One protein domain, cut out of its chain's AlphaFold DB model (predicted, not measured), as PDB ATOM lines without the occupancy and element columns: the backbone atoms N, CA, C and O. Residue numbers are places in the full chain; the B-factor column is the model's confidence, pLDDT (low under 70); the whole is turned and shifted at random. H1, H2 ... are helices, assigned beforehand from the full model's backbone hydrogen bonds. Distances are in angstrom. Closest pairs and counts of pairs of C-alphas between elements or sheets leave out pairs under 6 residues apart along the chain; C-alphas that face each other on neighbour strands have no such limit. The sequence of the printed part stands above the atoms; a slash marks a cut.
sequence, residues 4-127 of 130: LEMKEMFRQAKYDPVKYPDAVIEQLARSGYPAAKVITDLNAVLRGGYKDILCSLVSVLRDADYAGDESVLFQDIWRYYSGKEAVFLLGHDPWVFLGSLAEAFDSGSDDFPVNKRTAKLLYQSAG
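What this domain is: This is residues 4 to 127 of the 130 residues of an uncharacterized protein of Succiniclasticum ruminis DSM 9236 (UniProt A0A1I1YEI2). Three helical hairpins follow one another across a rounded body: H1 and H2 at one end, H3 and H4 in the middle, H6 and H7 at the other end. H5 packs on the first part of H3 and runs nearly side by side with H6. The printed part has 124 residues with seven named helices, H1 to H7 in order, and no named strand; the class is all helix. It is compact, with a radius of gyration of the C-alphas of 13.2 A and spans of 35 by 33 by 26 A.

Where its parts are: H1, residues 4 to 12, begins with C-alpha 4 at (137.922, 150.846, 118.820). H2 holds residues 23 to 30. H3, residues 34 to 46, is 19.0 A long from C-alpha 34 at (132.406, 151.768, 130.977). H4 holds residues 53 to 61. H5, residues 70 to 82, measures 18.4 A. H6, residues 94 to 107, is the longest helix at 20.0 A. H7, residues 116 to 125, measures 14.2 A and ends with C-alpha 125 at (118.250, 150.593, 143.767).

How they stand to each other: H3 is the hub, touching four helices. With H4 it forms a hairpin at a shallow tilt of 6 degrees, opposite ways; the closest C-alphas, of Val 38 and Ser 56, are 5.8 A apart. With residues 35 to 40 alone H3 touches H2 at a steep tilt of 57 degrees, closest at Ala 29 and Lys 37, 4.5 A between C-alphas. With residues 34 to 39 alone it touches H5, the same way at a steep tilt of 42 degrees, closest at the C-alphas of Ala 35 and Leu 73, 5.5 A. H3 and H7 only just touch, only at their ends, with 3 pairs of C-alphas within 8 A, the closest being Leu 46 and Thr 118 at 5.8 A. H1 and H2 form a hairpin at 36 degrees, only just a steep tilt, closest at the C-alphas of Met 6 and Leu 28, 6.5 A. H1 and H5 are near each other. H6 and H7 form a hairpin at a shallow tilt of 16 degrees, closest at the C-alphas of Ala 102 and Ala 119, 4.2 A. H6 touches H4 with residues 94 to 98 alone, closest at the C-alphas of Leu 57 and Pro 94, 7.0 A. H5 and H6 are close but not clearly touching; H5 and H7 are apart. Every O i to N i+4 pair is within hydrogen-bond range in H1, H2, H4, H5, H6 and H7, and 8 of 9 in H3.

The domain as a whole: The C-alphas farthest apart, of Glu 5 and Gly 127, are 36.0 A apart. The printed part has no cut. The link from H5 to H6, 11 residues, is long; that from H2 to H3 is tight. The mean pLDDT of the printed part is 88.8, with residues 20, 64 to 65, 67 to 68 and 89 to 92 under 70.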
ATOM      1  N   LEU A   4     138.533 151.588 119.926       88.38
ATOM      2  CA  LEU A   4     137.922 150.846 118.820       88.38
ATOM      3  C   LEU A   4     137.956 149.336 119.083       88.38
ATOM      4  O   LEU A   4     136.918 148.685 119.011       88.38
ATOM      5  N   GLU A   5     139.120 148.811 119.473       91.62
ATOM      6  CA  GLU A   5     139.310 147.403 119.846       91.62
ATOM      7  C   GLU A   5     138.355 146.991 120.972       91.62
ATOM      8  O   GLU A   5     137.691 145.959 120.884       91.62
ATOM      9  N   MET A   6     138.230 147.825 122.013       91.81
ATOM     10  CA  MET A   6     137.314 147.552 123.125       91.81
ATOM     11  C   MET A   6     135.861 147.459 122.664       91.81
ATOM     12  O   MET A   6     135.141 146.549 123.072       91.81
ATOM     13  N   LYS A   7     135.429 148.380 121.797       90.31
ATOM     14  CA  LYS A   7     134.058 148.413 121.281       90.31
ATOM     15  C   LYS A   7     133.753 147.211 120.388       90.31
ATOM     16  O   LYS A   7     132.662 146.651 120.469       90.31
ATOM     17  N   GLU A   8     134.700 146.797 119.551       92.62
ATOM     18  CA  GLU A   8     134.556 145.606 118.706       92.62
ATOM     19  C   GLU A   8     134.490 144.323 119.534       92.62
ATOM     20  O   GLU A   8     133.602 143.498 119.309       92.62
ATOM     21  N   MET A   9     135.360 144.184 120.539       93.38
ATOM     22  CA  MET A   9     135.302 143.068 121.484       93.38
ATOM     23  C   MET A   9     133.975 143.049 122.244       93.38
ATOM     24  O   MET A   9     133.335 142.004 122.348       93.38
ATOM     25  N   PHE A  10     133.522 144.208 122.730       93.81
ATOM     26  CA  PHE A  10     132.250 144.311 123.435       93.81
ATOM     27  C   PHE A  10     131.071 143.913 122.541       93.81
ATOM     28  O   PHE A  10     130.183 143.199 122.996       93.81
ATOM     29  N   ARG A  11     131.065 144.316 121.262       90.50
ATOM     30  CA  ARG A  11     130.023 143.955 120.276       90.50
ATOM     31  C   ARG A  11     129.806 142.456 120.121       90.50
ATOM     32  O   ARG A  11     128.684 142.040 119.850       90.50
ATOM     33  N   GLN A  12     130.857 141.671 120.311       89.31
ATOM     34  CA  GLN A  12     130.807 140.214 120.222       89.31
ATOM     35  C   GLN A  12     130.413 139.554 121.551       89.31
ATOM     36  O   GLN A  12     130.035 138.384 121.561       89.31
ATOM     37  N   ALA A  13     130.479 140.290 122.666       91.69
ATOM     38  CA  ALA A  13     130.053 139.804 123.967       91.69
ATOM     39  C   ALA A  13     128.520 139.778 124.061       91.69
ATOM     40  O   ALA A  13     127.832 140.750 123.737       91.69
ATOM     41  N   LYS A  14     127.998 138.653 124.548       91.44
ATOM     42  CA  LYS A  14     126.587 138.445 124.870       91.44
ATOM     43  C   LYS A  14     126.507 137.661 126.170       91.44
ATOM     44  O   LYS A  14     127.304 136.748 126.380       91.44
ATOM     45  N   TYR A  15     125.527 137.997 126.997       91.62
ATOM     46  CA  TYR A  15     125.235 137.265 128.212       91.62
ATOM     47  C   TYR A  15     124.993 135.783 127.917       91.62
ATOM     48  O   TYR A  15     124.130 135.415 127.113       91.62
ATOM     49  N   ASP A  16     125.754 134.937 128.599       87.88
ATOM     50  CA  ASP A  16     125.629 133.491 128.551       87.88
ATOM     51  C   ASP A  16     125.585 132.972 130.001       87.88
ATOM     52  O   ASP A  16     126.585 133.062 130.719       87.88
ATOM     53  N   PRO A  17     124.443 132.425 130.460       80.25
ATOM     54  CA  PRO A  17     124.277 131.990 131.841       80.25
ATOM     55  C   PRO A  17     125.122 130.756 132.207       80.25
ATOM     56  O   PRO A  17     125.157 130.383 133.379       80.25
ATOM     57  N   VAL A  18     125.779 130.100 131.242       81.38
ATOM     58  CA  VAL A  18     126.660 128.950 131.500       81.38
ATOM     59  C   VAL A  18     128.145 129.269 131.316       81.38
ATOM     60  O   VAL A  18     128.987 128.538 131.840       81.38
ATOM     61  N   LYS A  19     128.500 130.369 130.639       75.06
ATOM     62  CA  LYS A  19     129.897 130.811 130.494       75.06
ATOM     63  C   LYS A  19     130.257 131.844 131.552       75.06
ATOM     64  O   LYS A  19     130.200 133.048 131.319       75.06
ATOM     65  N   TYR A  20     130.682 131.346 132.712       66.88
ATOM     66  CA  TYR A  20     131.122 132.183 133.824       66.88
ATOM     67  C   TYR A  20     132.534 131.856 134.333       66.88
ATOM     68  O   TYR A  20     132.855 130.677 134.495       66.88
ATOM     69  N   PRO A  21     133.333 132.882 134.702       71.94
ATOM     70  CA  PRO A  21     133.098 134.310 134.443       71.94
ATOM     71  C   PRO A  21     133.181 134.636 132.942       71.94
ATOM     72  O   PRO A  21     133.895 133.962 132.200       71.94
ATOM     73  N   ASP A  22     132.475 135.681 132.505       87.38
ATOM     74  CA  ASP A  22     132.615 136.202 131.143       87.38
ATOM     75  C   ASP A  22     133.976 136.902 131.024       87.38
ATOM     76  O   ASP A  22     134.149 138.062 131.404       87.38
ATOM     77  N   ALA A  23     134.973 136.151 130.553       91.06
ATOM     78  CA  ALA A  23     136.355 136.607 130.473       91.06
ATOM     79  C   ALA A  23     136.515 137.864 129.603       91.06
ATOM     80  O   ALA A  23     137.392 138.683 129.881       91.06
ATOM     81  N   VAL A  24     135.657 138.041 128.589       93.31
ATOM     82  CA  VAL A  24     135.679 139.221 127.716       93.31
ATOM     83  C   VAL A  24     135.231 140.447 128.502       93.31
ATOM     84  O   VAL A  24     135.928 141.461 128.501       93.31
ATOM     85  N   ILE A  25     134.120 140.346 129.235       95.50
ATOM     86  CA  ILE A  25     133.630 141.441 130.082       95.50
ATOM     87  C   ILE A  25     134.627 141.779 131.193       95.50
ATOM     88  O   ILE A  25     134.933 142.951 131.393       95.50
ATOM     89  N   GLU A  26     135.205 140.783 131.862       93.69
ATOM     90  CA  GLU A  26     136.229 141.003 132.895       93.69
ATOM     91  C   GLU A  26     137.464 141.732 132.338       93.69
ATOM     92  O   GLU A  26     137.984 142.668 132.953       93.69
ATOM     93  N   GLN A  27     137.936 141.336 131.152       94.56
ATOM     94  CA  GLN A  27     139.064 141.990 130.489       94.56
ATOM     95  C   GLN A  27     138.731 143.432 130.087       94.56
ATOM     96  O   GLN A  27     139.552 144.335 130.285       94.56
ATOM     97  N   LEU A  28     137.538 143.661 129.538       95.12
ATOM     98  CA  LEU A  28     137.071 144.989 129.144       95.12
ATOM     99  C   LEU A  28     136.911 145.908 130.357       95.12
ATOM    100  O   LEU A  28     137.376 147.047 130.311       95.12
ATOM    101  N   ALA A  29     136.357 145.411 131.465       94.00
ATOM    102  CA  ALA A  29     136.221 146.162 132.710       94.00
ATOM    103  C   ALA A  29     137.590 146.608 133.253       94.00
ATOM    104  O   ALA A  29     137.775 147.785 133.571       94.00
ATOM    105  N   ARG A  30     138.582 145.702 133.278       93.19
ATOM    106  CA  ARG A  30     139.975 146.016 133.672       93.19
ATOM    107  C   ARG A  30     140.660 147.000 132.731       93.19
ATOM    108  O   ARG A  30     141.530 147.748 133.161       93.19
ATOM    109  N   SER A  31     140.270 146.990 131.461       92.44
ATOM    110  CA  SER A  31     140.781 147.912 130.441       92.44
ATOM    111  C   SER A  31     140.076 149.271 130.453       92.44
ATOM    112  O   SER A  31     140.444 150.144 129.675       92.44
ATOM    113  N   GLY A  32     139.082 149.457 131.329       90.31
ATOM    114  CA  GLY A  32     138.376 150.720 131.503       90.31
ATOM    115  C   GLY A  32     137.088 150.862 130.693       90.31
ATOM    116  O   GLY A  32     136.522 151.949 130.703       90.31
ATOM    117  N   TYR A  33     136.588 149.810 130.030       92.06
ATOM    118  CA  TYR A  33     135.347 149.902 129.254       92.06
ATOM    119  C   TYR A  33     134.136 150.165 130.179       92.06
ATOM    120  O   TYR A  33     133.822 149.310 131.016       92.06
ATOM    121  N   PRO A  34     133.436 151.309 130.037       92.94
ATOM    122  CA  PRO A  34     132.406 151.768 130.977       92.94
ATOM    123  C   PRO A  34     131.296 150.747 131.252       92.94
ATOM    124  O   PRO A  34     131.063 150.374 132.403       92.94
ATOM    125  N   ALA A  35     130.656 150.226 130.199       94.44
ATOM    126  CA  ALA A  35     129.563 149.265 130.339       94.44
ATOM    127  C   ALA A  35     130.023 147.951 130.976       94.44
ATOM    128  O   ALA A  35     129.306 147.375 131.789       94.44
ATOM    129  N   ALA A  36     131.243 147.501 130.664       95.38
ATOM    130  CA  ALA A  36     131.775 146.252 131.194       95.38
ATOM    131  C   ALA A  36     131.954 146.309 132.717       95.38
ATOM    132  O   ALA A  36     131.655 145.325 133.386       95.38
ATOM    133  N   LYS A  37     132.352 147.463 133.280       94.69
ATOM    134  CA  LYS A  37     132.434 147.653 134.740       94.69
ATOM    135  C   LYS A  37     131.076 147.401 135.410       94.69
ATOM    136  O   LYS A  37     130.983 146.599 136.335       94.69
ATOM    137  N   VAL A  38     130.014 148.027 134.895       95.44
ATOM    138  CA  VAL A  38     128.649 147.869 135.433       95.44
ATOM    139  C   VAL A  38     128.136 146.441 135.233       95.44
ATOM    140  O   VAL A  38     127.521 145.865 136.131       95.44
ATOM    141  N   ILE A  39     128.412 145.838 134.073       96.12
ATOM    142  CA  ILE A  39     128.017 144.459 133.770       96.12
ATOM    143  C   ILE A  39     128.706 143.467 134.711       96.12
ATOM    144  O   ILE A  39     128.047 142.538 135.169       96.12
ATOM    145  N   THR A  40     129.984 143.653 135.056       94.94
ATOM    146  CA  THR A  40     130.673 142.805 136.043       94.94
ATOM    147  C   THR A  40     129.951 142.809 137.394       94.94
ATOM    148  O   THR A  40     129.740 141.743 137.982       94.94
ATOM    149  N   ASP A  41     129.515 143.978 137.872       94.31
ATOM    150  CA  ASP A  41     128.771 144.087 139.129       94.31
ATOM    151  C   ASP A  41     127.362 143.480 139.027       94.31
ATOM    152  O   ASP A  41     126.949 142.735 139.921       94.31
ATOM    153  N   LEU A  42     126.652 143.691 137.914       94.69
ATOM    154  CA  LEU A  42     125.366 143.034 137.640       94.69
ATOM    155  C   LEU A  42     125.499 141.501 137.586       94.69
ATOM    156  O   LEU A  42     124.720 140.787 138.218       94.69
ATOM    157  N   ASN A  43     126.530 140.980 136.920       94.06
ATOM    158  CA  ASN A  43     126.839 139.550 136.872       94.06
ATOM    159  C   ASN A  43     127.187 138.993 138.264       94.06
ATOM    160  O   ASN A  43     126.915 137.827 138.567       94.06
ATOM    161  N   ALA A  44     127.780 139.794 139.155       91.62
ATOM    162  CA  ALA A  44     127.967 139.400 140.551       91.62
ATOM    163  C   ALA A  44     126.626 139.287 141.301       91.62
ATOM    164  O   ALA A  44     126.428 138.316 142.035       91.62
ATOM    165  N   VAL A  45     125.690 140.217 141.077       92.25
ATOM    166  CA  VAL A  45     124.332 140.167 141.653       92.25
ATOM    167  C   VAL A  45     123.542 138.964 141.143       92.25
ATOM    168  O   VAL A  45     122.942 138.246 141.947       92.25
ATOM    169  N   LEU A  46     123.602 138.682 139.838       91.50
ATOM    170  CA  LEU A  46     122.925 137.536 139.216       91.50
ATOM    171  C   LEU A  46     123.337 136.196 139.837       91.50
ATOM    172  O   LEU A  46     122.511 135.291 139.966       91.50
ATOM    173  N   ARG A  47     124.589 136.093 140.294       89.19
ATOM    174  CA  ARG A  47     125.151 134.916 140.984       89.19
ATOM    175  C   ARG A  47     124.864 134.881 142.485       89.19
ATOM    176  O   ARG A  47     125.352 134.008 143.196       89.19
ATOM    177  N   GLY A  48     124.075 135.826 142.982       88.56
ATOM    178  CA  GLY A  48     123.692 135.912 144.381       88.56
ATOM    179  C   GLY A  48     124.661 136.688 145.269       88.56
ATOM    180  O   GLY A  48     124.497 136.653 146.492       88.56
ATOM    181  N   GLY A  49     125.616 137.410 144.682       89.25
ATOM    182  CA  GLY A  49     126.362 138.452 145.379       89.25
ATOM    183  C   GLY A  49     125.483 139.661 145.717       89.25
ATOM    184  O   GLY A  49     124.291 139.710 145.404       89.25
ATOM    185  N   TYR A  50     126.087 140.651 146.368       86.38
ATOM    186  CA  TYR A  50     125.466 141.944 146.636       86.38
ATOM    187  C   TYR A  50     126.369 143.051 146.100       86.38
ATOM    188  O   TYR A  50     127.545 143.122 146.462       86.38
ATOM    189  N   LYS A  51     125.816 143.889 145.222       91.00
ATOM    190  CA  LYS A  51     126.451 145.088 144.678       91.00
ATOM    191  C   LYS A  51     125.408 146.184 144.557       91.00
ATOM    192  O   LYS A  51     124.270 145.912 144.179       91.00
ATOM    193  N   ASP A  52     125.816 147.408 144.858       89.50
ATOM    194  CA  ASP A  52     125.005 148.590 144.604       89.50
ATOM    195  C   ASP A  52     125.185 149.012 143.140       89.50
ATOM    196  O   ASP A  52     126.172 149.653 142.758       89.50
ATOM    197  N   ILE A  53     124.241 148.591 142.298       92.75
ATOM    198  CA  ILE A  53     124.302 148.838 140.855       92.75
ATOM    199  C   ILE A  53     124.078 150.319 140.538       92.75
ATOM    200  O   ILE A  53     124.683 150.825 139.594       92.75
ATOM    201  N   LEU A  54     123.294 151.039 141.346       91.00
ATOM    202  CA  LEU A  54     123.130 152.483 141.181       91.00
ATOM    203  C   LEU A  54     124.459 153.199 141.417       91.00
ATOM    204  O   LEU A  54     124.878 153.986 140.572       91.00
ATOM    205  N   CYS A  55     125.156 152.888 142.513       89.38
ATOM    206  CA  CYS A  55     126.485 153.453 142.754       89.38
ATOM    207  C   CYS A  55     127.466 153.101 141.628       89.38
ATOM    208  O   CYS A  55     128.259 153.950 141.226       89.38
ATOM    209  N   SER A  56     127.388 151.885 141.085       92.12
ATOM    210  CA  SER A  56     128.244 151.442 139.975       92.12
ATOM    211  C   SER A  56     127.982 152.251 138.695       92.12
ATOM    212  O   SER A  56     128.922 152.744 138.076       92.12
ATOM    213  N   LEU A  57     126.709 152.462 138.336       91.19
ATOM    214  CA  LEU A  57     126.297 153.311 137.212       91.19
ATOM    215  C   LEU A  57     126.742 154.763 137.408       91.19
ATOM    216  O   LEU A  57     127.411 155.326 136.546       91.19
ATOM    217  N   VAL A  58     126.420 155.358 138.559       89.50
ATOM    218  CA  VAL A  58     126.755 156.757 138.867       89.50
ATOM    219  C   VAL A  58     128.267 156.972 138.899       89.50
ATOM    220  O   VAL A  58     128.741 158.001 138.428       89.50
ATOM    221  N   SER A  59     129.036 156.009 139.414       90.50
ATOM    222  CA  SER A  59     130.499 156.087 139.419       90.50
ATOM    223  C   SER A  59     131.073 156.116 138.009       90.50
ATOM    224  O   SER A  59     132.050 156.820 137.790       90.50
ATOM    225  N   VAL A  60     130.498 155.356 137.075       91.19
ATOM    226  CA  VAL A  60     130.939 155.350 135.675       91.19
ATOM    227  C   VAL A  60     130.536 156.645 134.973       91.19
ATOM    228  O   VAL A  60     131.357 157.238 134.288       91.19
ATOM    229  N   LEU A  61     129.306 157.116 135.183       87.75
ATOM    230  CA  LEU A  61     128.801 158.353 134.577       87.75
ATOM    231  C   LEU A  61     129.534 159.611 135.062       87.75
ATOM    232  O   LEU A  61     129.614 160.598 134.340       87.75
ATOM    233  N   ARG A  62     130.058 159.585 136.291       85.38
ATOM    234  CA  ARG A  62     130.826 160.687 136.893       85.38
ATOM    235  C   ARG A  62     132.336 160.528 136.765       85.38
ATOM    236  O   ARG A  62     133.065 161.379 137.276       85.38
ATOM    237  N   ASP A  63     132.804 159.442 136.158       84.62
ATOM    238  CA  ASP A  63     134.226 159.241 135.910       84.62
ATOM    239  C   ASP A  63     134.715 160.379 135.002       84.62
ATOM    240  O   ASP A  63     134.122 160.637 133.956       84.62
ATOM    241  N   ALA A  64     135.758 161.104 135.414       65.75
ATOM    242  CA  ALA A  64     136.239 162.280 134.684       65.75
ATOM    243  C   ALA A  64     136.723 161.925 133.266       65.75
ATOM    244  O   ALA A  64     136.707 162.773 132.374       65.75
ATOM    245  N   ASP A  65     137.098 160.660 133.064       69.19
ATOM    246  CA  ASP A  65     137.525 160.108 131.782       69.19
ATOM    247  C   ASP A  65     136.351 159.556 130.947       69.19
ATOM    248  O   ASP A  65     136.530 159.166 129.786       69.19
ATOM    249  N   TYR A  66     135.130 159.530 131.498       73.88
ATOM    250  CA  TYR A  66     133.927 159.161 130.760       73.88
ATOM    251  C   TYR A  66     133.439 160.339 129.912       73.88
ATOM    252  O   TYR A  66     132.573 161.118 130.294       73.88
ATOM    253  N   ALA A  67     133.979 160.441 128.698       63.56
ATOM    254  CA  ALA A  67     133.503 161.369 127.669       63.56
ATOM    255  C   ALA A  67     132.298 160.821 126.864       63.56
ATOM    256  O   ALA A  67     132.002 161.315 125.776       63.56
ATOM    257  N   GLY A  68     131.662 159.744 127.341       66.88
ATOM    258  CA  GLY A  68     130.606 159.027 126.628       66.88
ATOM    259  C   GLY A  68     129.210 159.599 126.868       66.88
ATOM    260  O   GLY A  68     128.924 160.195 127.899       66.88
ATOM    261  N   ASP A  69     128.311 159.372 125.915       78.38
ATOM    262  CA  ASP A  69     126.883 159.650 126.069       78.38
ATOM    263  C   ASP A  69     126.256 158.594 126.999       78.38
ATOM    264  O   ASP A  69     126.454 157.395 126.796       78.38
ATOM    265  N   GLU A  70     125.524 159.008 128.039       84.38
ATOM    266  CA  GLU A  70     124.852 158.098 128.986       84.38
ATOM    267  C   GLU A  70     123.961 157.075 128.268       84.38
ATOM    268  O   GLU A  70     123.890 155.909 128.661       84.38
ATOM    269  N   SER A  71     123.340 157.485 127.156       85.38
ATOM    270  CA  SER A  71     122.539 156.586 126.334       85.38
ATOM    271  C   SER A  71     123.371 155.431 125.783       85.38
ATOM    272  O   SER A  71     122.905 154.297 125.813       85.38
ATOM    273  N   VAL A  72     124.619 155.662 125.366       88.62
ATOM    274  CA  VAL A  72     125.510 154.612 124.848       88.62
ATOM    275  C   VAL A  72     125.837 153.592 125.936       88.62
ATOM    276  O   VAL A  72     125.813 152.391 125.667       88.62
ATOM    277  N   LEU A  73     126.069 154.039 127.176       91.38
ATOM    278  CA  LEU A  73     126.275 153.140 128.314       91.38
ATOM    279  C   LEU A  73     125.063 152.225 128.523       91.38
ATOM    280  O   LEU A  73     125.217 151.007 128.641       91.38
ATOM    281  N   PHE A  74     123.858 152.793 128.548       92.56
ATOM    282  CA  PHE A  74     122.628 152.024 128.754       92.56
ATOM    283  C   PHE A  74     122.341 151.064 127.604       92.56
ATOM    284  O   PHE A  74     121.981 149.912 127.845       92.56
ATOM    285  N   GLN A  75     122.558 151.505 126.363       92.00
ATOM    286  CA  GLN A  75     122.424 150.679 125.163       92.00
ATOM    287  C   GLN A  75     123.355 149.470 125.212       92.00
ATOM    288  O   GLN A  75     122.928 148.350 124.940       92.00
ATOM    289  N   ASP A  76     124.613 149.680 125.597       94.06
ATOM    290  CA  ASP A  76     125.594 148.607 125.696       94.06
ATOM    291  C   ASP A  76     125.226 147.595 126.788       94.06
ATOM    292  O   ASP A  76     125.252 146.387 126.536       94.06
ATOM    293  N   ILE A  77     124.824 148.066 127.975       95.19
ATOM    294  CA  ILE A  77     124.352 147.192 129.059       95.19
ATOM    295  C   ILE A  77     123.123 146.397 128.606       95.19
ATOM    296  O   ILE A  77     123.071 145.181 128.793       95.19
ATOM    297  N   TRP A  78     122.148 147.055 127.977       95.31
ATOM    298  CA  TRP A  78     120.934 146.402 127.495       95.31
ATOM    299  C   TRP A  78     121.234 145.336 126.445       95.31
ATOM    300  O   TRP A  78     120.752 144.204 126.558       95.31
ATOM    301  N   ARG A  79     122.073 145.670 125.453       94.88
ATOM    302  CA  ARG A  79     122.466 144.756 124.374       94.88
ATOM    303  C   ARG A  79     123.183 143.533 124.909       94.88
ATOM    304  O   ARG A  79     122.967 142.442 124.392       94.88
ATOM    305  N   TYR A  80     124.014 143.687 125.937       95.75
ATOM    306  CA  TYR A  80     124.707 142.549 126.528       95.75
ATOM    307  C   TYR A  80     123.727 141.477 127.028       95.75
ATOM    308  O   TYR A  80     123.913 140.303 126.715       95.75
ATOM    309  N   TYR A  81     122.666 141.870 127.739       95.56
ATOM    310  CA  TYR A  81     121.710 140.922 128.324       95.56
ATOM    311  C   TYR A  81     120.635 140.437 127.348       95.56
ATOM    312  O   TYR A  81     120.384 139.236 127.284       95.56
ATOM    313  N   SER A  82     120.029 141.333 126.567       94.38
ATOM    314  CA  SER A  82     118.986 140.972 125.586       94.38
ATOM    315  C   SER A  82     119.544 140.380 124.289       94.38
ATOM    316  O   SER A  82     118.873 139.644 123.570       94.38
ATOM    317  N   GLY A  83     120.777 140.740 123.924       91.38
ATOM    318  CA  GLY A  83     121.287 140.579 122.563       91.38
ATOM    319  C   GLY A  83     120.656 141.532 121.538       91.38
ATOM    320  O   GLY A  83     120.919 141.368 120.348       91.38
ATOM    321  N   LYS A  84     119.836 142.502 121.965       88.44
ATOM    322  CA  LYS A  84     119.112 143.449 121.106       88.44
ATOM    323  C   LYS A  84     119.598 144.875 121.333       88.44
ATOM    324  O   LYS A  84     119.928 145.265 122.449       88.44
ATOM    325  N   GLU A  85     119.613 145.673 120.274       85.69
ATOM    326  CA  GLU A  85     119.789 147.115 120.424       85.69
ATOM    327  C   GLU A  85     118.483 147.723 120.950       85.69
ATOM    328  O   GLU A  85     117.406 147.457 120.417       85.69
ATOM    329  N   ALA A  86     118.581 148.531 122.002       82.56
ATOM    330  CA  ALA A  86     117.492 149.373 122.479       82.56
ATOM    331  C   ALA A  86     117.847 150.832 122.221       82.56
ATOM    332  O   ALA A  86     119.022 151.182 122.155       82.56
ATOM    333  N   VAL A  87     116.845 151.696 122.087       77.44
ATOM    334  CA  VAL A  87     117.072 153.137 121.962       77.44
ATOM    335  C   VAL A  87     116.762 153.782 123.302       77.44
ATOM    336  O   VAL A  87     115.607 153.882 123.708       77.44
ATOM    337  N   PHE A  88     117.808 154.238 123.982       79.06
ATOM    338  CA  PHE A  88     117.690 155.121 125.137       79.06
ATOM    339  C   PHE A  88     117.889 156.560 124.661       79.06
ATOM    340  O   PHE A  88     118.862 156.843 123.968       79.06
ATOM    341  N   LEU A  89     116.962 157.458 124.997       63.06
ATOM    342  CA  LEU A  89     117.100 158.884 124.707       63.06
ATOM    343  C   LEU A  89     118.061 159.539 125.718       63.06
ATOM    344  O   LEU A  89     118.152 159.106 126.867       63.06
ATOM    345  N   LEU A  90     118.779 160.575 125.272       55.88
ATOM    346  CA  LEU A  90     119.647 161.421 126.104       55.88
ATOM    347  C   LEU A  90     118.875 161.988 127.308       55.88
ATOM    348  O   LEU A  90     117.752 162.468 127.152       55.88
ATOM    349  N   GLY A  91     119.492 161.962 128.493       54.94
ATOM    350  CA  GLY A  91     118.868 162.407 129.744       54.94
ATOM    351  C   GLY A  91     118.027 161.339 130.446       54.94
ATOM    352  O   GLY A  91     117.249 161.667 131.342       54.94
ATOM    353  N   HIS A  92     118.161 160.066 130.056       66.81
ATOM    354  CA  HIS A  92     117.634 158.982 130.870       66.81
ATOM    355  C   HIS A  92     118.347 158.953 132.218       66.81
ATOM    356  O   HIS A  92     119.520 158.629 132.346       66.81
ATOM    357  N   ASP A  93     117.581 159.289 133.238       84.06
ATOM    358  CA  ASP A  93     117.999 159.205 134.617       84.06
ATOM    359  C   ASP A  93     118.420 157.743 134.954       84.06
ATOM    360  O   ASP A  93     117.687 156.799 134.619       84.06
ATOM    361  N   PRO A  94     119.582 157.514 135.607       88.06
ATOM    362  CA  PRO A  94     120.053 156.175 135.978       88.06
ATOM    363  C   PRO A  94     119.030 155.339 136.758       88.06
ATOM    364  O   PRO A  94     119.004 154.114 136.624       88.06
ATOM    365  N   TRP A  95     118.158 155.974 137.544       89.06
ATOM    366  CA  TRP A  95     117.078 155.311 138.266       89.06
ATOM    367  C   TRP A  95     115.984 154.817 137.317       89.06
ATOM    368  O   TRP A  95     115.465 153.714 137.498       89.06
ATOM    369  N   VAL A  96     115.654 155.591 136.279       88.06
ATOM    370  CA  VAL A  96     114.702 155.171 135.236       88.06
ATOM    371  C   VAL A  96     115.249 153.955 134.496       88.06
ATOM    372  O   VAL A  96     114.544 152.951 134.382       88.06
ATOM    373  N   PHE A  97     116.518 154.003 134.082       91.50
ATOM    374  CA  PHE A  97     117.178 152.876 133.421       91.50
ATOM    375  C   PHE A  97     117.201 151.617 134.298       91.50
ATOM    376  O   PHE A  97     116.848 150.532 133.832       91.50
ATOM    377  N   LEU A  98     117.543 151.749 135.585       92.38
ATOM    378  CA  LEU A  98     117.491 150.632 136.533       92.38
ATOM    379  C   LEU A  98     116.084 150.057 136.671       92.38
ATOM    380  O   LEU A  98     115.936 148.841 136.722       92.38
ATOM    381  N   GLY A  99     115.058 150.908 136.695       92.56
ATOM    382  CA  GLY A  99     113.667 150.472 136.710       92.56
ATOM    383  C   GLY A  99     113.303 149.630 135.485       92.56
ATOM    384  O   GLY A  99     112.649 148.602 135.643       92.56
ATOM    385  N   SER A 100     113.743 150.035 134.290       92.75
ATOM    386  CA  SER A 100     113.533 149.277 133.049       92.75
ATOM    387  C   SER A 100     114.308 147.960 133.033       92.75
ATOM    388  O   SER A 100     113.752 146.927 132.668       92.75
ATOM    389  N   LEU A 101     115.572 147.960 133.478       93.88
ATOM    390  CA  LEU A 101     116.344 146.725 133.638       93.88
ATOM    391  C   LEU A 101     115.654 145.765 134.606       93.88
ATOM    392  O   LEU A 101     115.553 144.572 134.333       93.88
ATOM    393  N   ALA A 102     115.180 146.278 135.739       94.88
ATOM    394  CA  ALA A 102     114.531 145.471 136.755       94.88
ATOM    395  C   ALA A 102     113.271 144.783 136.212       94.88
ATOM    396  O   ALA A 102     113.080 143.592 136.447       94.88
ATOM    397  N   GLU A 103     112.468 145.501 135.425       95.12
ATOM    398  CA  GLU A 103     111.295 144.955 134.735       95.12
ATOM    399  C   GLU A 103     111.660 143.886 133.706       95.12
ATOM    400  O   GLU A 103     110.995 142.847 133.635       95.12
ATOM    401  N   ALA A 104     112.748 144.083 132.962       95.44
ATOM    402  CA  ALA A 104     113.233 143.097 132.005       95.44
ATOM    403  C   ALA A 104     113.718 141.812 132.694       95.44
ATOM    404  O   ALA A 104     113.319 140.717 132.303       95.44
ATOM    405  N   PHE A 105     114.479 141.916 133.788       96.12
ATOM    406  CA  PHE A 105     114.862 140.752 134.601       96.12
ATOM    407  C   PHE A 105     113.673 140.102 135.323       96.12
ATOM    408  O   PHE A 105     113.724 138.908 135.630       96.12
ATOM    409  N   ASP A 106     112.617 140.855 135.638       96.81
ATOM    410  CA  ASP A 106     111.430 140.309 136.294       96.81
ATOM    411  C   ASP A 106     110.569 139.510 135.311       96.81
ATOM    412  O   ASP A 106     110.189 138.372 135.593       96.81
ATOM    413  N   SER A 107     110.271 140.096 134.156       96.56
ATOM    414  CA  SER A 107     109.322 139.553 133.180       96.56
ATOM    415  C   SER A 107     109.968 138.688 132.094       96.56
ATOM    416  O   SER A 107     109.281 137.867 131.491       96.56
ATOM    417  N   GLY A 108     111.271 138.849 131.855       94.88
ATOM    418  CA  GLY A 108     111.960 138.295 130.690       94.88
ATOM    419  C   GLY A 108     111.669 139.061 129.397       94.88
ATOM    420  O   GLY A 108     111.802 138.494 128.312       94.88
ATOM    421  N   SER A 109     111.220 140.320 129.489       92.94
ATOM    422  CA  SER A 109     110.971 141.151 128.308       92.94
ATOM    423  C   SER A 109     112.255 141.374 127.506       92.94
ATOM    424  O   SER A 109     113.365 141.309 128.032       92.94
ATOM    425  N   ASP A 110     112.107 141.572 126.196       91.75
ATOM    426  CA  ASP A 110     113.227 141.719 125.258       91.75
ATOM    427  C   ASP A 110     114.276 140.598 125.320       91.75
ATOM    428  O   ASP A 110     115.453 140.824 125.060       91.75
ATOM    429  N   ASP A 111     113.838 139.370 125.606       92.81
ATOM    430  CA  ASP A 111     114.688 138.177 125.738       92.81
ATOM    431  C   ASP A 111     115.703 138.258 126.891       92.81
ATOM    432  O   ASP A 111     116.706 137.535 126.899       92.81
ATOM    433  N   PHE A 112     115.451 139.112 127.888       94.12
ATOM    434  CA  PHE A 112     116.271 139.144 129.091       94.12
ATOM    435  C   PHE A 112     116.191 137.822 129.863       94.12
ATOM    436  O   PHE A 112     115.132 137.187 129.945       94.12
ATOM    437  N   PRO A 113     117.291 137.411 130.517       93.25
ATOM    438  CA  PRO A 113     117.242 136.296 131.446       93.25
ATOM    439  C   PRO A 113     116.338 136.646 132.637       93.25
ATOM    440  O   PRO A 113     116.532 137.656 133.309       93.25
ATOM    441  N   VAL A 114     115.379 135.774 132.950       95.38
ATOM    442  CA  VAL A 114     114.510 135.965 134.117       95.38
ATOM    443  C   VAL A 114     115.300 135.704 135.402       95.38
ATOM    444  O   VAL A 114     115.781 134.595 135.640       95.38
ATOM    445  N   ASN A 115     115.404 136.712 136.269       95.31
ATOM    446  CA  ASN A 115     116.015 136.595 137.592       95.31
ATOM    447  C   ASN A 115     115.307 137.507 138.607       95.31
ATOM    448  O   ASN A 115     115.692 138.655 138.832       95.31
ATOM    449  N   LYS A 116     114.296 136.950 139.284       95.25
ATOM    450  CA  LYS A 116     113.437 137.652 140.257       95.25
ATOM    451  C   LYS A 116     114.205 138.319 141.400       95.25
ATOM    452  O   LYS A 116     113.831 139.390 141.871       95.25
ATOM    453  N   ARG A 117     115.297 137.699 141.856       94.12
ATOM    454  CA  ARG A 117     116.142 138.268 142.912       94.12
ATOM    455  C   ARG A 117     116.868 139.516 142.420       94.12
ATOM    456  O   ARG A 117     116.890 140.519 143.125       94.12
ATOM    457  N   THR A 118     117.456 139.439 141.230       94.38
ATOM    458  CA  THR A 118     118.171 140.562 140.614       94.38
ATOM    459  C   THR A 118     117.209 141.696 140.316       94.38
ATOM    460  O   THR A 118     117.477 142.817 140.729       94.38
ATOM    461  N   ALA A 119     116.047 141.391 139.732       95.25
ATOM    462  CA  ALA A 119     114.975 142.359 139.546       95.25
ATOM    463  C   ALA A 119     114.656 143.091 140.855       95.25
ATOM    464  O   ALA A 119     114.785 144.310 140.918       95.25
ATOM    465  N   LYS A 120     114.344 142.363 141.938       93.94
ATOM    466  CA  LYS A 120     114.042 142.964 143.247       93.94
ATOM    467  C   LYS A 120     115.134 143.928 143.730       93.94
ATOM    468  O   LYS A 120     114.808 145.009 144.209       93.94
ATOM    469  N   LEU A 121     116.408 143.551 143.608       92.75
ATOM    470  CA  LEU A 121     117.530 144.410 144.002       92.75
ATOM    471  C   LEU A 121     117.625 145.663 143.123       92.75
ATOM    472  O   LEU A 121     117.831 146.756 143.641       92.75
ATOM    473  N   LEU A 122     117.416 145.526 141.813       93.25
ATOM    474  CA  LEU A 122     117.425 146.655 140.882       93.25
ATOM    475  C   LEU A 122     116.263 147.620 141.133       93.25
ATOM    476  O   LEU A 122     116.473 148.829 141.120       93.25
ATOM    477  N   TYR A 123     115.065 147.116 141.431       92.94
ATOM    478  CA  TYR A 123     113.927 147.952 141.813       92.94
ATOM    479  C   TYR A 123     114.202 148.741 143.099       92.94
ATOM    480  O   TYR A 123     113.974 149.950 143.133       92.94
ATOM    481  N   GLN A 124     114.793 148.094 144.110       90.31
ATOM    482  CA  GLN A 124     115.234 148.768 145.335       90.31
ATOM    483  C   GLN A 124     116.259 149.872 145.040       90.31
ATOM    484  O   GLN A 124     116.105 150.988 145.532       90.31
ATOM    485  N   SER A 125     117.263 149.594 144.202       89.00
ATOM    486  CA  SER A 125     118.250 150.593 143.767       89.00
ATOM    487  C   SER A 125     117.624 151.737 142.962       89.00
ATOM    488  O   SER A 125     118.042 152.879 143.105       89.00
ATOM    489  N   ALA A 126     116.593 151.461 142.163       87.00
ATOM    490  CA  ALA A 126     115.845 152.467 141.409       87.00
ATOM    491  C   ALA A 126     114.912 153.329 142.282       87.00
ATOM    492  O   ALA A 126     114.229 154.205 141.758       87.00
ATOM    493  N   GLY A 127     114.824 153.078 143.594       82.88
ATOM    494  CA  GLY A 127     113.855 153.744 144.472       82.88
ATOM    495  C   GLY A 127     112.402 153.318 144.221       82.88
ATOM    496  O   GLY A 127     111.479 153.934 144.752       82.88
TER     497      GLY A 127